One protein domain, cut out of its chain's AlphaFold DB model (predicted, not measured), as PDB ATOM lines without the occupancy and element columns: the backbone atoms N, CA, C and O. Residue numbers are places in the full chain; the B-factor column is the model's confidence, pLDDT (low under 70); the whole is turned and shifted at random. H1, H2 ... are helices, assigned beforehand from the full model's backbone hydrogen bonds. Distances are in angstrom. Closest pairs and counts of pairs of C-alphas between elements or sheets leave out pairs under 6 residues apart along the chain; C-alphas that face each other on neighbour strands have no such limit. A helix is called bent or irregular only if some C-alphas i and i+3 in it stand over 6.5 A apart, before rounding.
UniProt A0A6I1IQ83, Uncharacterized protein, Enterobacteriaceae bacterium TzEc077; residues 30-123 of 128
ATOM      1  N   GLN A  30      52.034-101.609  20.238       92.69
ATOM      2  CA  GLN A  30      50.741-100.988  20.543       92.69
ATOM      3  C   GLN A  30      50.812-100.094  21.787       92.69
ATOM      4  O   GLN A  30      50.278 -98.989  21.779       92.69
ATOM      5  N   LEU A  31      51.498-100.552  22.838       92.31
ATOM      6  CA  LEU A  31      51.631 -99.805  24.085       92.31
ATOM      7  C   LEU A  31      52.559 -98.594  23.920       92.31
ATOM      8  O   LEU A  31      52.277 -97.528  24.464       92.31
ATOM      9  N   VAL A  32      53.615 -98.730  23.109       90.94
ATOM     10  CA  VAL A  32      54.492 -97.610  22.722       90.94
ATOM     11  C   VAL A  32      53.699 -96.544  21.974       90.94
ATOM     12  O   VAL A  32      53.738 -95.374  22.350       90.94
ATOM     13  N   GLN A  33      52.940 -96.951  20.953       92.31
ATOM     14  CA  GLN A  33      52.122 -96.035  20.166       92.31
ATOM     15  C   GLN A  33      51.068 -95.341  21.036       92.31
ATOM     16  O   GLN A  33      50.869 -94.136  20.926       92.31
ATOM     17  N   GLN A  34      50.417 -96.077  21.940       94.44
ATOM     18  CA  GLN A  34      49.459 -95.503  22.882       94.44
ATOM     19  C   GLN A  34      50.111 -94.450  23.789       94.44
ATOM     20  O   GLN A  34      49.550 -93.368  23.961       94.44
ATOM     21  N   ALA A  35      51.291 -94.742  24.345       92.00
ATOM     22  CA  ALA A  35      52.017 -93.808  25.200       92.00
ATOM     23  C   ALA A  35      52.435 -92.533  24.443       92.00
ATOM     24  O   ALA A  35      52.281 -91.433  24.977       92.00
ATOM     25  N   GLN A  36      52.899 -92.667  23.196       91.81
ATOM     26  CA  GLN A  36      53.259 -91.535  22.334       91.81
ATOM     27  C   GLN A  36      52.043 -90.651  22.028       91.81
ATOM     28  O   GLN A  36      52.061 -89.468  22.358       91.81
ATOM     29  N   THR A  37      50.948 -91.239  21.533       94.56
ATOM     30  CA  THR A  37      49.707 -90.508  21.218       94.56
ATOM     31  C   THR A  37      49.160 -89.751  22.427       94.56
ATOM     32  O   THR A  37      48.749 -88.597  22.320       94.56
ATOM     33  N   LEU A  38      49.135 -90.383  23.605       94.25
ATOM     34  CA  LEU A  38      48.635 -89.732  24.819       94.25
ATOM     35  C   LEU A  38      49.539 -88.577  25.261       94.25
ATOM     36  O   LEU A  38      49.041 -87.578  25.768       94.25
ATOM     37  N   THR A  39      50.847 -88.694  25.047       90.88
ATOM     38  CA  THR A  39      51.812 -87.638  25.387       90.88
ATOM     39  C   THR A  39      51.663 -86.431  24.474       90.88
ATOM     40  O   THR A  39      51.642 -85.305  24.965       90.88
ATOM     41  N   GLU A  40      51.483 -86.657  23.173       92.44
ATOM     42  CA  GLU A  40      51.183 -85.598  22.205       92.44
ATOM     43  C   GLU A  40      49.896 -84.856  22.588       92.44
ATOM     44  O   GLU A  40      49.905 -83.636  22.728       92.44
ATOM     45  N   GLN A  41      48.822 -85.586  22.901       93.69
ATOM     46  CA  GLN A  41      47.557 -84.989  23.343       93.69
ATOM     47  C   GLN A  41      47.712 -84.134  24.609       93.69
ATOM     48  O   GLN A  41      47.102 -83.071  24.723       93.69
ATOM     49  N   ILE A  42      48.525 -84.573  25.572       91.06
ATOM     50  CA  ILE A  42      48.787 -83.805  26.799       91.06
ATOM     51  C   ILE A  42      49.615 -82.556  26.491       91.06
ATOM     52  O   ILE A  42      49.348 -81.496  27.062       91.06
ATOM     53  N   HIS A  43      50.578 -82.650  25.572       87.94
ATOM     54  CA  HIS A  43      51.346 -81.497  25.104       87.94
ATOM     55  C   HIS A  43      50.447 -80.455  24.418       87.94
ATOM     56  O   HIS A  43      50.616 -79.258  24.636       87.94
ATOM     57  N   GLU A  44      49.427 -80.909  23.687       91.38
ATOM     58  CA  GLU A  44      48.401 -80.073  23.047       91.38
ATOM     59  C   GLU A  44      47.358 -79.485  24.022       91.38
ATOM     60  O   GLU A  44      46.475 -78.738  23.602       91.38
ATOM     61  N   GLY A  45      47.433 -79.784  25.326       87.75
ATOM     62  CA  GLY A  45      46.491 -79.252  26.323       87.75
ATOM     63  C   GLY A  45      45.318 -80.163  26.668       87.75
ATOM     64  O   GLY A  45      44.457 -79.774  27.461       87.75
ATOM     65  N   ASN A  46      45.260 -81.383  26.130       91.00
ATOM     66  CA  ASN A  46      44.175 -82.309  26.431       91.00
ATOM     67  C   ASN A  46      44.368 -82.997  27.792       91.00
ATOM     68  O   ASN A  46      44.905 -84.101  27.907       91.00
ATOM     69  N   MET A  47      43.845 -82.364  28.841       87.75
ATOM     70  CA  MET A  47      43.894 -82.898  30.206       87.75
ATOM     71  C   MET A  47      43.129 -84.216  30.394       87.75
ATOM     72  O   MET A  47      43.449 -84.972  31.310       87.75
ATOM     73  N   GLN A  48      42.170 -84.554  29.523       89.12
ATOM     74  CA  GLN A  48      41.460 -85.840  29.600       89.12
ATOM     75  C   GLN A  48      42.365 -87.033  29.253       89.12
ATOM     76  O   GLN A  48      42.034 -88.181  29.560       89.12
ATOM     77  N   SER A  49      43.513 -86.772  28.624       93.00
ATOM     78  CA  SER A  49      44.499 -87.794  28.272       93.00
ATOM     79  C   SER A  49      45.472 -88.104  29.412       93.00
ATOM     80  O   SER A  49      46.085 -89.169  29.389       93.00
ATOM     81  N   VAL A  50      45.568 -87.249  30.441       92.38
ATOM     82  CA  VAL A  50      46.496 -87.424  31.576       92.38
ATOM     83  C   VAL A  50      46.215 -88.718  32.336       92.38
ATOM     84  O   VAL A  50      47.121 -89.530  32.522       92.38
ATOM     85  N   GLU A  51      44.962 -88.966  32.719       93.56
ATOM     86  CA  GLU A  51      44.597 -90.186  33.446       93.56
ATOM     87  C   GLU A  51      44.945 -91.446  32.636       93.56
ATOM     88  O   GLU A  51      45.590 -92.367  33.140       93.56
ATOM     89  N   LYS A  52      44.597 -91.451  31.343       94.50
ATOM     90  CA  LYS A  52      44.908 -92.554  30.422       94.50
ATOM     91  C   LYS A  52      46.414 -92.747  30.240       94.50
ATOM     92  O   LYS A  52      46.866 -93.886  30.111       94.50
ATOM     93  N   ALA A  53      47.200 -91.669  30.241       93.94
ATOM     94  CA  ALA A  53      48.653 -91.752  30.159       93.94
ATOM     95  C   ALA A  53      49.232 -92.430  31.402       93.94
ATOM     96  O   ALA A  53      50.010 -93.371  31.267       93.94
ATOM     97  N   PHE A  54      48.787 -92.057  32.606       94.56
ATOM     98  CA  PHE A  54      49.217 -92.731  33.835       94.56
ATOM     99  C   PHE A  54      48.765 -94.198  33.900       94.56
ATOM    100  O   PHE A  54      49.546 -95.047  34.322       94.56
ATOM    101  N   GLN A  55      47.565 -94.532  33.418       95.19
ATOM    102  CA  GLN A  55      47.135 -95.931  33.273       95.19
ATOM    103  C   GLN A  55      48.043 -96.712  32.310       95.19
ATOM    104  O   GLN A  55      48.429 -97.844  32.600       95.19
ATOM    105  N   THR A  56      48.434 -96.096  31.193       95.00
ATOM    106  CA  THR A  56      49.373 -96.684  30.222       95.00
ATOM    107  C   THR A  56      50.758 -96.881  30.848       95.00
ATOM    108  O   THR A  56      51.349 -97.953  30.719       95.00
ATOM    109  N   LEU A  57      51.253 -95.900  31.610       93.12
ATOM    110  CA  LEU A  57      52.509 -96.007  32.357       93.12
ATOM    111  C   LEU A  57      52.475 -97.141  33.386       93.12
ATOM    112  O   LEU A  57      53.445 -97.885  33.501       93.12
ATOM    113  N   ILE A  58      51.361 -97.323  34.099       95.25
ATOM    114  CA  ILE A  58      51.191 -98.443  35.036       95.25
ATOM    115  C   ILE A  58      51.318 -99.786  34.311       95.25
ATOM    116  O   ILE A  58      51.986-100.683  34.826       95.25
ATOM    117  N   GLN A  59      50.739 -99.928  33.114       95.88
ATOM    118  CA  GLN A  59      50.879-101.153  32.317       95.88
ATOM    119  C   GLN A  59      52.339-101.411  31.920       95.88
ATOM    120  O   GLN A  59      52.821-102.535  32.063       95.88
ATOM    121  N   ILE A  60      53.064-100.375  31.482       94.38
ATOM    122  CA  ILE A  60      54.497-100.473  31.155       94.38
ATOM    123  C   ILE A  60      55.303-100.901  32.391       94.38
ATOM    124  O   ILE A  60      56.102-101.836  32.323       94.38
ATOM    125  N   VAL A  61      55.056-100.276  33.546       93.69
ATOM    126  CA  VAL A  61      55.726-100.628  34.806       93.69
ATOM    127  C   VAL A  61      55.408-102.068  35.220       93.69
ATOM    128  O   VAL A  61      56.314-102.778  35.653       93.69
ATOM    129  N   ASP A  62      54.168-102.543  35.063       96.12
ATOM    130  CA  ASP A  62      53.801-103.922  35.414       96.12
ATOM    131  C   ASP A  62      54.459-104.972  34.502       96.12
ATOM    132  O   ASP A  62      54.824-106.056  34.976       96.12
ATOM    133  N   LEU A  63      54.710-104.643  33.229       96.06
ATOM    134  CA  LEU A  63      55.560-105.461  32.353       96.06
ATOM    135  C   LEU A  63      56.995-105.542  32.889       96.06
ATOM    136  O   LEU A  63      57.583-106.629  32.911       96.06
ATOM    137  N   GLY A  64      57.530-104.427  33.392       95.19
ATOM    138  CA  GLY A  64      58.822-104.378  34.076       95.19
ATOM    139  C   GLY A  64      58.843-105.241  35.340       95.19
ATOM    140  O   GLY A  64      59.730-106.073  35.506       95.19
ATOM    141  N   VAL A  65      57.829-105.136  36.201       97.06
ATOM    142  CA  VAL A  65      57.688-105.982  37.403       97.06
ATOM    143  C   VAL A  65      57.614-107.461  37.028       97.06
ATOM    144  O   VAL A  65      58.245-108.311  37.662       97.06
ATOM    145  N   THR A  66      56.859-107.796  35.987       97.38
ATOM    146  CA  THR A  66      56.768-109.173  35.501       97.38
ATOM    147  C   THR A  66      58.135-109.679  35.058       97.38
ATOM    148  O   THR A  66      58.594-110.716  35.545       97.38
ATOM    149  N   SER A  67      58.813-108.905  34.214       97.31
ATOM    150  CA  SER A  67      60.077-109.296  33.599       97.31
ATOM    151  C   SER A  67      61.236-109.327  34.592       97.31
ATOM    152  O   SER A  67      62.063-110.227  34.511       97.31
ATOM    153  N   LEU A  68      61.291-108.394  35.543       96.88
ATOM    154  CA  LEU A  68      62.443-108.179  36.429       96.88
ATOM    155  C   LEU A  68      62.250-108.728  37.845       96.88
ATOM    156  O   LEU A  68      63.218-108.846  38.592       96.88
ATOM    157  N   VAL A  69      61.020-109.086  38.229       97.38
ATOM    158  CA  VAL A  69      60.720-109.584  39.581       97.38
ATOM    159  C   VAL A  69      60.028-110.943  39.534       97.38
ATOM    160  O   VAL A  69      60.529-111.914  40.108       97.38
ATOM    161  N   ARG A  70      58.889-111.053  38.836       97.62
ATOM    162  CA  ARG A  70      58.064-112.278  38.859       97.62
ATOM    163  C   ARG A  70      58.740-113.440  38.127       97.62
ATOM    164  O   ARG A  70      58.826-114.540  38.678       97.62
ATOM    165  N   GLU A  71      59.262-113.199  36.927       97.69
ATOM    166  CA  GLU A  71      59.953-114.208  36.116       97.69
ATOM    167  C   GLU A  71      61.280-114.690  36.755       97.69
ATOM    168  O   GLU A  71      61.495-115.911  36.821       97.69
ATOM    169  N   PRO A  72      62.135-113.811  37.318       96.62
ATOM    170  CA  PRO A  72      63.280-114.204  38.143       96.62
ATOM    171  C   PRO A  72      62.901-115.060  39.354       96.62
ATOM    172  O   PRO A  72      63.452-116.148  39.548       96.62
ATOM    173  N   LYS A  73      61.900-114.633  40.136       96.50
ATOM    174  CA  LYS A  73      61.394-115.395  41.290       96.50
ATOM    175  C   LYS A  73      60.926-116.794  40.881       96.50
ATOM    176  O   LYS A  73      61.246-117.773  41.555       96.50
ATOM    177  N   LYS A  74      60.187-116.907  39.773       96.00
ATOM    178  CA  LYS A  74      59.687-118.189  39.251       96.00
ATOM    179  C   LYS A  74      60.830-119.155  38.933       96.00
ATOM    180  O   LYS A  74      60.767-120.325  39.310       96.00
ATOM    181  N   ARG A  75      61.901-118.669  38.298       95.94
ATOM    182  CA  ARG A  75      63.104-119.465  37.973       95.94
ATOM    183  C   ARG A  75      63.861-119.914  39.204       95.94
ATOM    184  O   ARG A  75      64.405-121.017  39.216       95.94
ATOM    185  N   LEU A  76      63.826-119.101  40.256       95.56
ATOM    186  CA  LEU A  76      64.395-119.489  41.529       95.56
ATOM    187  C   LEU A  76      63.659-120.672  42.149       95.56
ATOM    188  O   LEU A  76      64.306-121.332  42.933       95.56
ATOM    189  N   LYS A  77      62.408-121.032  41.828       93.00
ATOM    190  CA  LYS A  77      61.733-122.239  42.376       93.00
ATOM    191  C   LYS A  77      61.808-122.333  43.913       93.00
ATOM    192  O   LYS A  77      62.353-123.286  44.471       93.00
ATOM    193  N   PHE A  78      61.352-121.294  44.608       95.00
ATOM    194  CA  PHE A  78      61.286-121.309  46.071       95.00
ATOM    195  C   PHE A  78      60.320-122.378  46.595       95.00
ATOM    196  O   PHE A  78      59.427-122.833  45.883       95.00
ATOM    197  N   ASN A  79      60.497-122.777  47.858       96.44
ATOM    198  CA  ASN A  79      59.497-123.601  48.530       96.44
ATOM    199  C   ASN A  79      58.175-122.826  48.677       96.44
ATOM    200  O   ASN A  79      58.154-121.597  48.600       96.44
ATOM    201  N   LEU A  80      57.084-123.549  48.930       96.44
ATOM    202  CA  LEU A  80      55.731-122.990  48.960       96.44
ATOM    203  C   LEU A  80      55.575-121.792  49.909       96.44
ATOM    204  O   LEU A  80      54.885-120.834  49.568       96.44
ATOM    205  N   VAL A  81      56.187-121.851  51.096       97.75
ATOM    206  CA  VAL A  81      56.065-120.798  52.114       97.75
ATOM    207  C   VAL A  81      56.741-119.524  51.625       97.75
ATOM    208  O   VAL A  81      56.106-118.475  51.566       97.75
ATOM    209  N   VAL A  82      57.999-119.636  51.193       97.25
ATOM    210  CA  VAL A  82      58.766-118.497  50.676       97.25
ATOM    211  C   VAL A  82      58.110-117.924  49.420       97.25
ATOM    212  O   VAL A  82      57.992-116.707  49.294       97.25
ATOM    213  N   ASP A  83      57.626-118.778  48.516       97.12
ATOM    214  CA  ASP A  83      56.959-118.332  47.292       97.12
ATOM    215  C   ASP A  83      55.689-117.522  47.588       97.12
ATOM    216  O   ASP A  83      55.512-116.431  47.043       97.12
ATOM    217  N   LYS A  84      54.842-118.002  48.511       97.50
ATOM    218  CA  LYS A  84      53.625-117.298  48.942       97.50
ATOM    219  C   LYS A  84      53.933-115.959  49.603       97.50
ATOM    220  O   LYS A  84      53.267-114.974  49.285       97.50
ATOM    221  N   THR A  85      54.933-115.903  50.480       98.31
ATOM    222  CA  THR A  85      55.341-114.647  51.126       98.31
ATOM    223  C   THR A  85      55.823-113.633  50.093       98.31
ATOM    224  O   THR A  85      55.364-112.491  50.104       98.31
ATOM    225  N   LEU A  86      56.677-114.048  49.151       97.88
ATOM    226  CA  LEU A  86      57.150-113.171  48.079       97.88
ATOM    227  C   LEU A  86      56.002-112.695  47.183       97.88
ATOM    228  O   LEU A  86      55.950-111.513  46.862       97.88
ATOM    229  N   ASN A  87      55.051-113.566  46.829       97.44
ATOM    230  CA  ASN A  87      53.868-113.162  46.061       97.44
ATOM    231  C   ASN A  87      53.042-112.108  46.809       97.44
ATOM    232  O   ASN A  87      52.618-111.127  46.203       97.44
ATOM    233  N   GLY A  88      52.843-112.287  48.118       98.06
ATOM    234  CA  GLY A  88      52.131-111.323  48.957       98.06
ATOM    235  C   GLY A  88      52.806-109.952  48.964       98.06
ATOM    236  O   GLY A  88      52.145-108.947  48.707       98.06
ATOM    237  N   VAL A  89      54.125-109.916  49.185       98.25
ATOM    238  CA  VAL A  89      54.904-108.667  49.190       98.25
ATOM    239  C   VAL A  89      54.898-108.006  47.815       98.25
ATOM    240  O   VAL A  89      54.589-106.823  47.727       98.25
ATOM    241  N   ILE A  90      55.169-108.759  46.742       97.81
ATOM    242  CA  ILE A  90      55.151-108.231  45.371       97.81
ATOM    243  C   ILE A  90      53.792-107.597  45.083       97.81
ATOM    244  O   ILE A  90      53.749-106.428  44.719       97.81
ATOM    245  N   ASN A  91      52.692-108.318  45.319       97.50
ATOM    246  CA  ASN A  91      51.344-107.814  45.052       97.50
ATOM    247  C   ASN A  91      51.018-106.558  45.870       97.50
ATOM    248  O   ASN A  91      50.458-105.602  45.335       97.50
ATOM    249  N   MET A  92      51.375-106.544  47.157       98.00
ATOM    250  CA  MET A  92      51.132-105.397  48.029       98.00
ATOM    251  C   MET A  92      51.926-104.170  47.566       98.00
ATOM    252  O   MET A  92      51.355-103.089  47.409       98.00
ATOM    253  N   THR A  93      53.228-104.324  47.323       97.19
ATOM    254  CA  THR A  93      54.102-103.218  46.920       97.19
ATOM    255  C   THR A  93      53.731-102.689  45.536       97.19
ATOM    256  O   THR A  93      53.658-101.471  45.363       97.19
ATOM    257  N   THR A  94      53.424-103.565  44.573       97.25
ATOM    258  CA  THR A  94      53.007-103.140  43.228       97.25
ATOM    259  C   THR A  94      51.672-102.417  43.277       97.25
ATOM    260  O   THR A  94      51.552-101.337  42.714       97.25
ATOM    261  N   HIS A  95      50.693-102.934  44.028       96.56
ATOM    262  CA  HIS A  95      49.392-102.281  44.169       96.56
ATOM    263  C   HIS A  95      49.509-100.886  44.801       96.56
ATOM    264  O   HIS A  95      48.893 -99.935  44.324       96.56
ATOM    265  N   LEU A  96      50.337-100.734  45.841       97.06
ATOM    266  CA  LEU A  96      50.601 -99.428  46.450       97.06
ATOM    267  C   LEU A  96      51.281 -98.460  45.472       97.06
ATOM    268  O   LEU A  96      50.930 -97.279  45.453       97.06
ATOM    269  N   GLY A  97      52.226 -98.946  44.663       95.44
ATOM    270  CA  GLY A  97      52.863 -98.162  43.606       95.44
ATOM    271  C   GLY A  97      51.865 -97.706  42.539       95.44
ATOM    272  O   GLY A  97      51.782 -96.514  42.251       95.44
ATOM    273  N   TYR A  98      51.048 -98.626  42.022       96.38
ATOM    274  CA  TYR A  98      50.063 -98.338  40.973       96.38
ATOM    275  C   TYR A  98      49.019 -97.342  41.459       96.38
ATOM    276  O   TYR A  98      48.796 -96.330  40.806       96.38
ATOM    277  N   LYS A  99      48.500 -97.522  42.676       95.75
ATOM    278  CA  LYS A  99      47.542 -96.587  43.274       95.75
ATOM    279  C   LYS A  99      48.103 -95.173  43.442       95.75
ATOM    280  O   LYS A  99      47.353 -94.200  43.402       95.75
ATOM    281  N   ARG A 100      49.414 -95.026  43.673       93.50
ATOM    282  CA  ARG A 100      50.062 -93.704  43.717       93.50
ATOM    283  C   ARG A 100      50.123 -93.074  42.326       93.50
ATOM    284  O   ARG A 100      49.799 -91.898  42.211       93.50
ATOM    285  N   LEU A 101      50.472 -93.846  41.297       93.00
ATOM    286  CA  LEU A 101      50.480 -93.377  39.906       93.00
ATOM    287  C   LEU A 101      49.069 -93.010  39.410       93.00
ATOM    288  O   LEU A 101      48.898 -91.957  38.806       93.00
ATOM    289  N   GLU A 102      48.047 -93.804  39.741       93.81
ATOM    290  CA  GLU A 102      46.639 -93.499  39.431       93.81
ATOM    291  C   GLU A 102      46.201 -92.164  40.042       93.81
ATOM    292  O   GLU A 102      45.553 -91.348  39.388       93.81
ATOM    293  N   LYS A 103      46.589 -91.910  41.299       93.75
ATOM    294  CA  LYS A 103      46.295 -90.634  41.961       93.75
ATOM    295  C   LYS A 103      46.960 -89.458  41.263       93.75
ATOM    296  O   LYS A 103      46.313 -88.427  41.129       93.75
ATOM    297  N   LEU A 104      48.203 -89.599  40.792       90.44
ATOM    298  CA  LEU A 104      48.848 -88.532  40.023       90.44
ATOM    299  C   LEU A 104      48.013 -88.188  38.785       90.44
ATOM    300  O   LEU A 104      47.721 -87.016  38.574       90.44
ATOM    301  N   GLY A 105      47.513 -89.194  38.065       88.62
ATOM    302  CA  GLY A 105      46.678 -88.999  36.876       88.62
ATOM    303  C   GLY A 105      45.403 -88.169  37.076       88.62
ATOM    304  O   GLY A 105      44.868 -87.660  36.097       88.62
ATOM    305  N   THR A 106      44.936 -87.999  38.316       89.94
ATOM    306  CA  THR A 106      43.730 -87.214  38.645       89.94
ATOM    307  C   THR A 106      44.007 -85.961  39.479       89.94
ATOM    308  O   THR A 106      43.101 -85.155  39.679       89.94
ATOM    309  N   GLN A 107      45.232 -85.787  39.990       90.62
ATOM    310  CA  GLN A 107      45.557 -84.750  40.982       90.62
ATOM    311  C   GLN A 107      46.630 -83.760  40.527       90.62
ATOM    312  O   GLN A 107      46.801 -82.738  41.190       90.62
ATOM    313  N   VAL A 108      47.364 -84.046  39.449       89.00
ATOM    314  CA  VAL A 108      48.419 -83.147  38.964       89.00
ATOM    315  C   VAL A 108      47.931 -82.219  37.854       89.00
ATOM    316  O   VAL A 108      47.061 -82.572  37.059       89.00
ATOM    317  N   ASP A 109      48.514 -81.022  37.791       88.62
ATOM    318  CA  ASP A 109      48.326 -80.102  36.672       88.62
ATOM    319  C   ASP A 109      49.051 -80.592  35.402       88.62
ATOM    320  O   ASP A 109      49.867 -81.517  35.439       88.62
ATOM    321  N   GLN A 110      48.772 -79.945  34.268       83.44
ATOM    322  CA  GLN A 110      49.333 -80.306  32.964       83.44
ATOM    323  C   GLN A 110      50.865 -80.281  32.931       83.44
ATOM    324  O   GLN A 110      51.486 -81.166  32.340       83.44
ATOM    325  N   THR A 111      51.484 -79.275  33.548       88.19
ATOM    326  CA  THR A 111      52.942 -79.088  33.540       88.19
ATOM    327  C   THR A 111      53.601 -80.230  34.295       88.19
ATOM    328  O   THR A 111      54.517 -80.886  33.793       88.19
ATOM    329  N   THR A 112      53.068 -80.525  35.478       90.56
ATOM    330  CA  THR A 112      53.522 -81.624  36.323       90.56
ATOM    331  C   THR A 112      53.296 -82.981  35.643       90.56
ATOM    332  O   THR A 112      54.207 -83.810  35.619       90.56
ATOM    333  N   ALA A 113      52.126 -83.204  35.032       88.69
ATOM    334  CA  ALA A 113      51.821 -84.424  34.280       88.69
ATOM    335  C   ALA A 113      52.808 -84.643  33.127       88.69
ATOM    336  O   ALA A 113      53.393 -85.719  33.010       88.69
ATOM    337  N   THR A 114      53.036 -83.602  32.325       88.56
ATOM    338  CA  THR A 114      53.969 -83.623  31.191       88.56
ATOM    339  C   THR A 114      55.381 -83.963  31.653       88.56
ATOM    340  O   THR A 114      56.032 -84.818  31.057       88.56
ATOM    341  N   HIS A 115      55.844 -83.356  32.750       90.81
ATOM    342  CA  HIS A 115      57.162 -83.644  33.311       90.81
ATOM    343  C   HIS A 115      57.309 -85.119  33.716       90.81
ATOM    344  O   HIS A 115      58.283 -85.768  33.333       90.81
ATOM    345  N   TYR A 116      56.338 -85.670  34.455       89.88
ATOM    346  CA  TYR A 116      56.374 -87.080  34.854       89.88
ATOM    347  C   TYR A 116      56.351 -88.019  33.649       89.88
ATOM    348  O   TYR A 116      57.172 -88.931  33.578       89.88
ATOM    349  N   ILE A 117      55.438 -87.794  32.705       89.50
ATOM    350  CA  ILE A 117      55.290 -88.654  31.529       89.50
ATOM    351  C   ILE A 117      56.574 -88.625  30.702       89.50
ATOM    352  O   ILE A 117      57.140 -89.685  30.450       89.50
ATOM    353  N   ASN A 118      57.105 -87.442  30.384       90.00
ATOM    354  CA  ASN A 118      58.352 -87.315  29.629       90.00
ATOM    355  C   ASN A 118      59.521 -88.026  30.314       90.00
ATOM    356  O   ASN A 118      60.295 -88.709  29.646       90.00
ATOM    357  N   HIS A 119      59.627 -87.921  31.644       90.56
ATOM    358  CA  HIS A 119      60.652 -88.640  32.395       90.56
ATOM    359  C   HIS A 119      60.531 -90.161  32.225       90.56
ATOM    360  O   HIS A 119      61.532 -90.828  31.985       90.56
ATOM    361  N   PHE A 120      59.320 -90.721  32.301       87.06
ATOM    362  CA  PHE A 120      59.116 -92.155  32.076       87.06
ATOM    363  C   PHE A 120      59.427 -92.573  30.637       87.06
ATOM    364  O   PHE A 120      60.068 -93.603  30.423       87.06
ATOM    365  N   LEU A 121      58.992 -91.785  29.652       86.88
ATOM    366  CA  LEU A 121      59.215 -92.110  28.245       86.88
ATOM    367  C   LEU A 121      60.687 -92.018  27.843       86.88
ATOM    368  O   LEU A 121      61.092 -92.743  26.939       86.88
ATOM    369  N   ALA A 122      61.495 -91.210  28.533       88.62
ATOM    370  CA  ALA A 122      62.937 -91.136  28.302       88.62
ATOM    371  C   ALA A 122      63.653 -92.484  28.512       88.62
ATOM    372  O   ALA A 122      64.733 -92.692  27.971       88.62
ATOM    373  N   PHE A 123      63.057 -93.421  29.259       86.69
ATOM    374  CA  PHE A 123      63.601 -94.771  29.422       86.69
ATOM    375  C   PHE A 123      63.189 -95.738  28.302       86.69
ATOM    376  O   PHE A 123      63.748 -96.834  28.205       86.69
TER     377      PHE A 123
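AT A GLANCE: This is residues 30 to 123 of the 128 residues of an uncharacterized protein of Enterobacteriaceae bacterium TzEc077 (UniProt A0A6I1IQ83). A long helical hairpin of H2 and H3 makes the length of this domain, and two shorter helices, H1 and H4, pack on H2 at the end away from the H2 to H3 turn, so that H1, H2 and H4 form a small three-helix bundle there. The legs of the hairpin touch through residues 94 to 106 of H3 and stand farther from each other toward the turn. The printed part has 94 residues with four named helices, H1, H2, H3 and H4 in chain order, and no named strand; the class is all helix. The whole is loose, with a radius of gyration of the C-alphas of 15.9 A, and a rod in outline, spanning 52 by 25 by 17 A.

IN THESE COORDINATES: H2, the longest helix, holds residues 48 to 76 and measures 42.4 A from C-alpha 48 at (41.460, -85.840, 29.600) to C-alpha 76 at (64.395, -119.489, 41.529). It has a kink of 27 degrees near residue 65, and it is only just irregular, with C-alphas 48 and 51 6.6 A apart. H3, residues 80 to 107, measures 40.4 A. H1 holds residues 30 to 43 and begins with C-alpha 30 at (50.741, -100.988, 20.543). H4 holds residues 110 to 121 and ends with C-alpha 121 at (59.215, -92.110, 28.245).

HOW THE PARTS SIT: H2 is the hub and touches three helices. H2 and H3 form a helical hairpin and run opposite ways at a shallow tilt of 15 degrees; their closest C-alphas, those of Glu 51 and Gly 105, are 4.2 A apart. H2 touches H1 with residues 49 to 60 alone, and the closest C-alphas, those of Ala 53 and Leu 38, are 5.7 A apart. H1 and H2 are also a helical hairpin, running opposite ways at a shallow tilt of 34.8 degrees, only just short of steep. H2 touches H4 with residues 50 to 57 alone, the same way at a shallow tilt of 30 degrees; the closest C-alphas, those of Val 50 and Ala 113, are 6.7 A apart. H1 and H4 touch, opposite ways at a shallow tilt of 29 degrees, with the closest C-alphas, those of Ile 42 and Thr 114, 6.8 A apart. H3 and H4 are close but not clearly touching: their closest C-alphas, those of Gly 105 and Ala 113, are 7.4 A apart. H1 and H3 are apart. In H1 and H4 every O i to N i+4 pair is within hydrogen-bond range; in H2 22 of 25 are, and in H3 23 of 24.

THE WHOLE: The two C-alphas farthest apart, those of Glu 44 and Asn 79, are 51.6 A apart. The printed part, residues 30 to 123, has no cut. The links H1 to H2, H2 to H3 and H3 to H4 are tight, with 4, 3 and 2 residues. The mean pLDDT of the printed part is 93.5, and no printed residue is under 70.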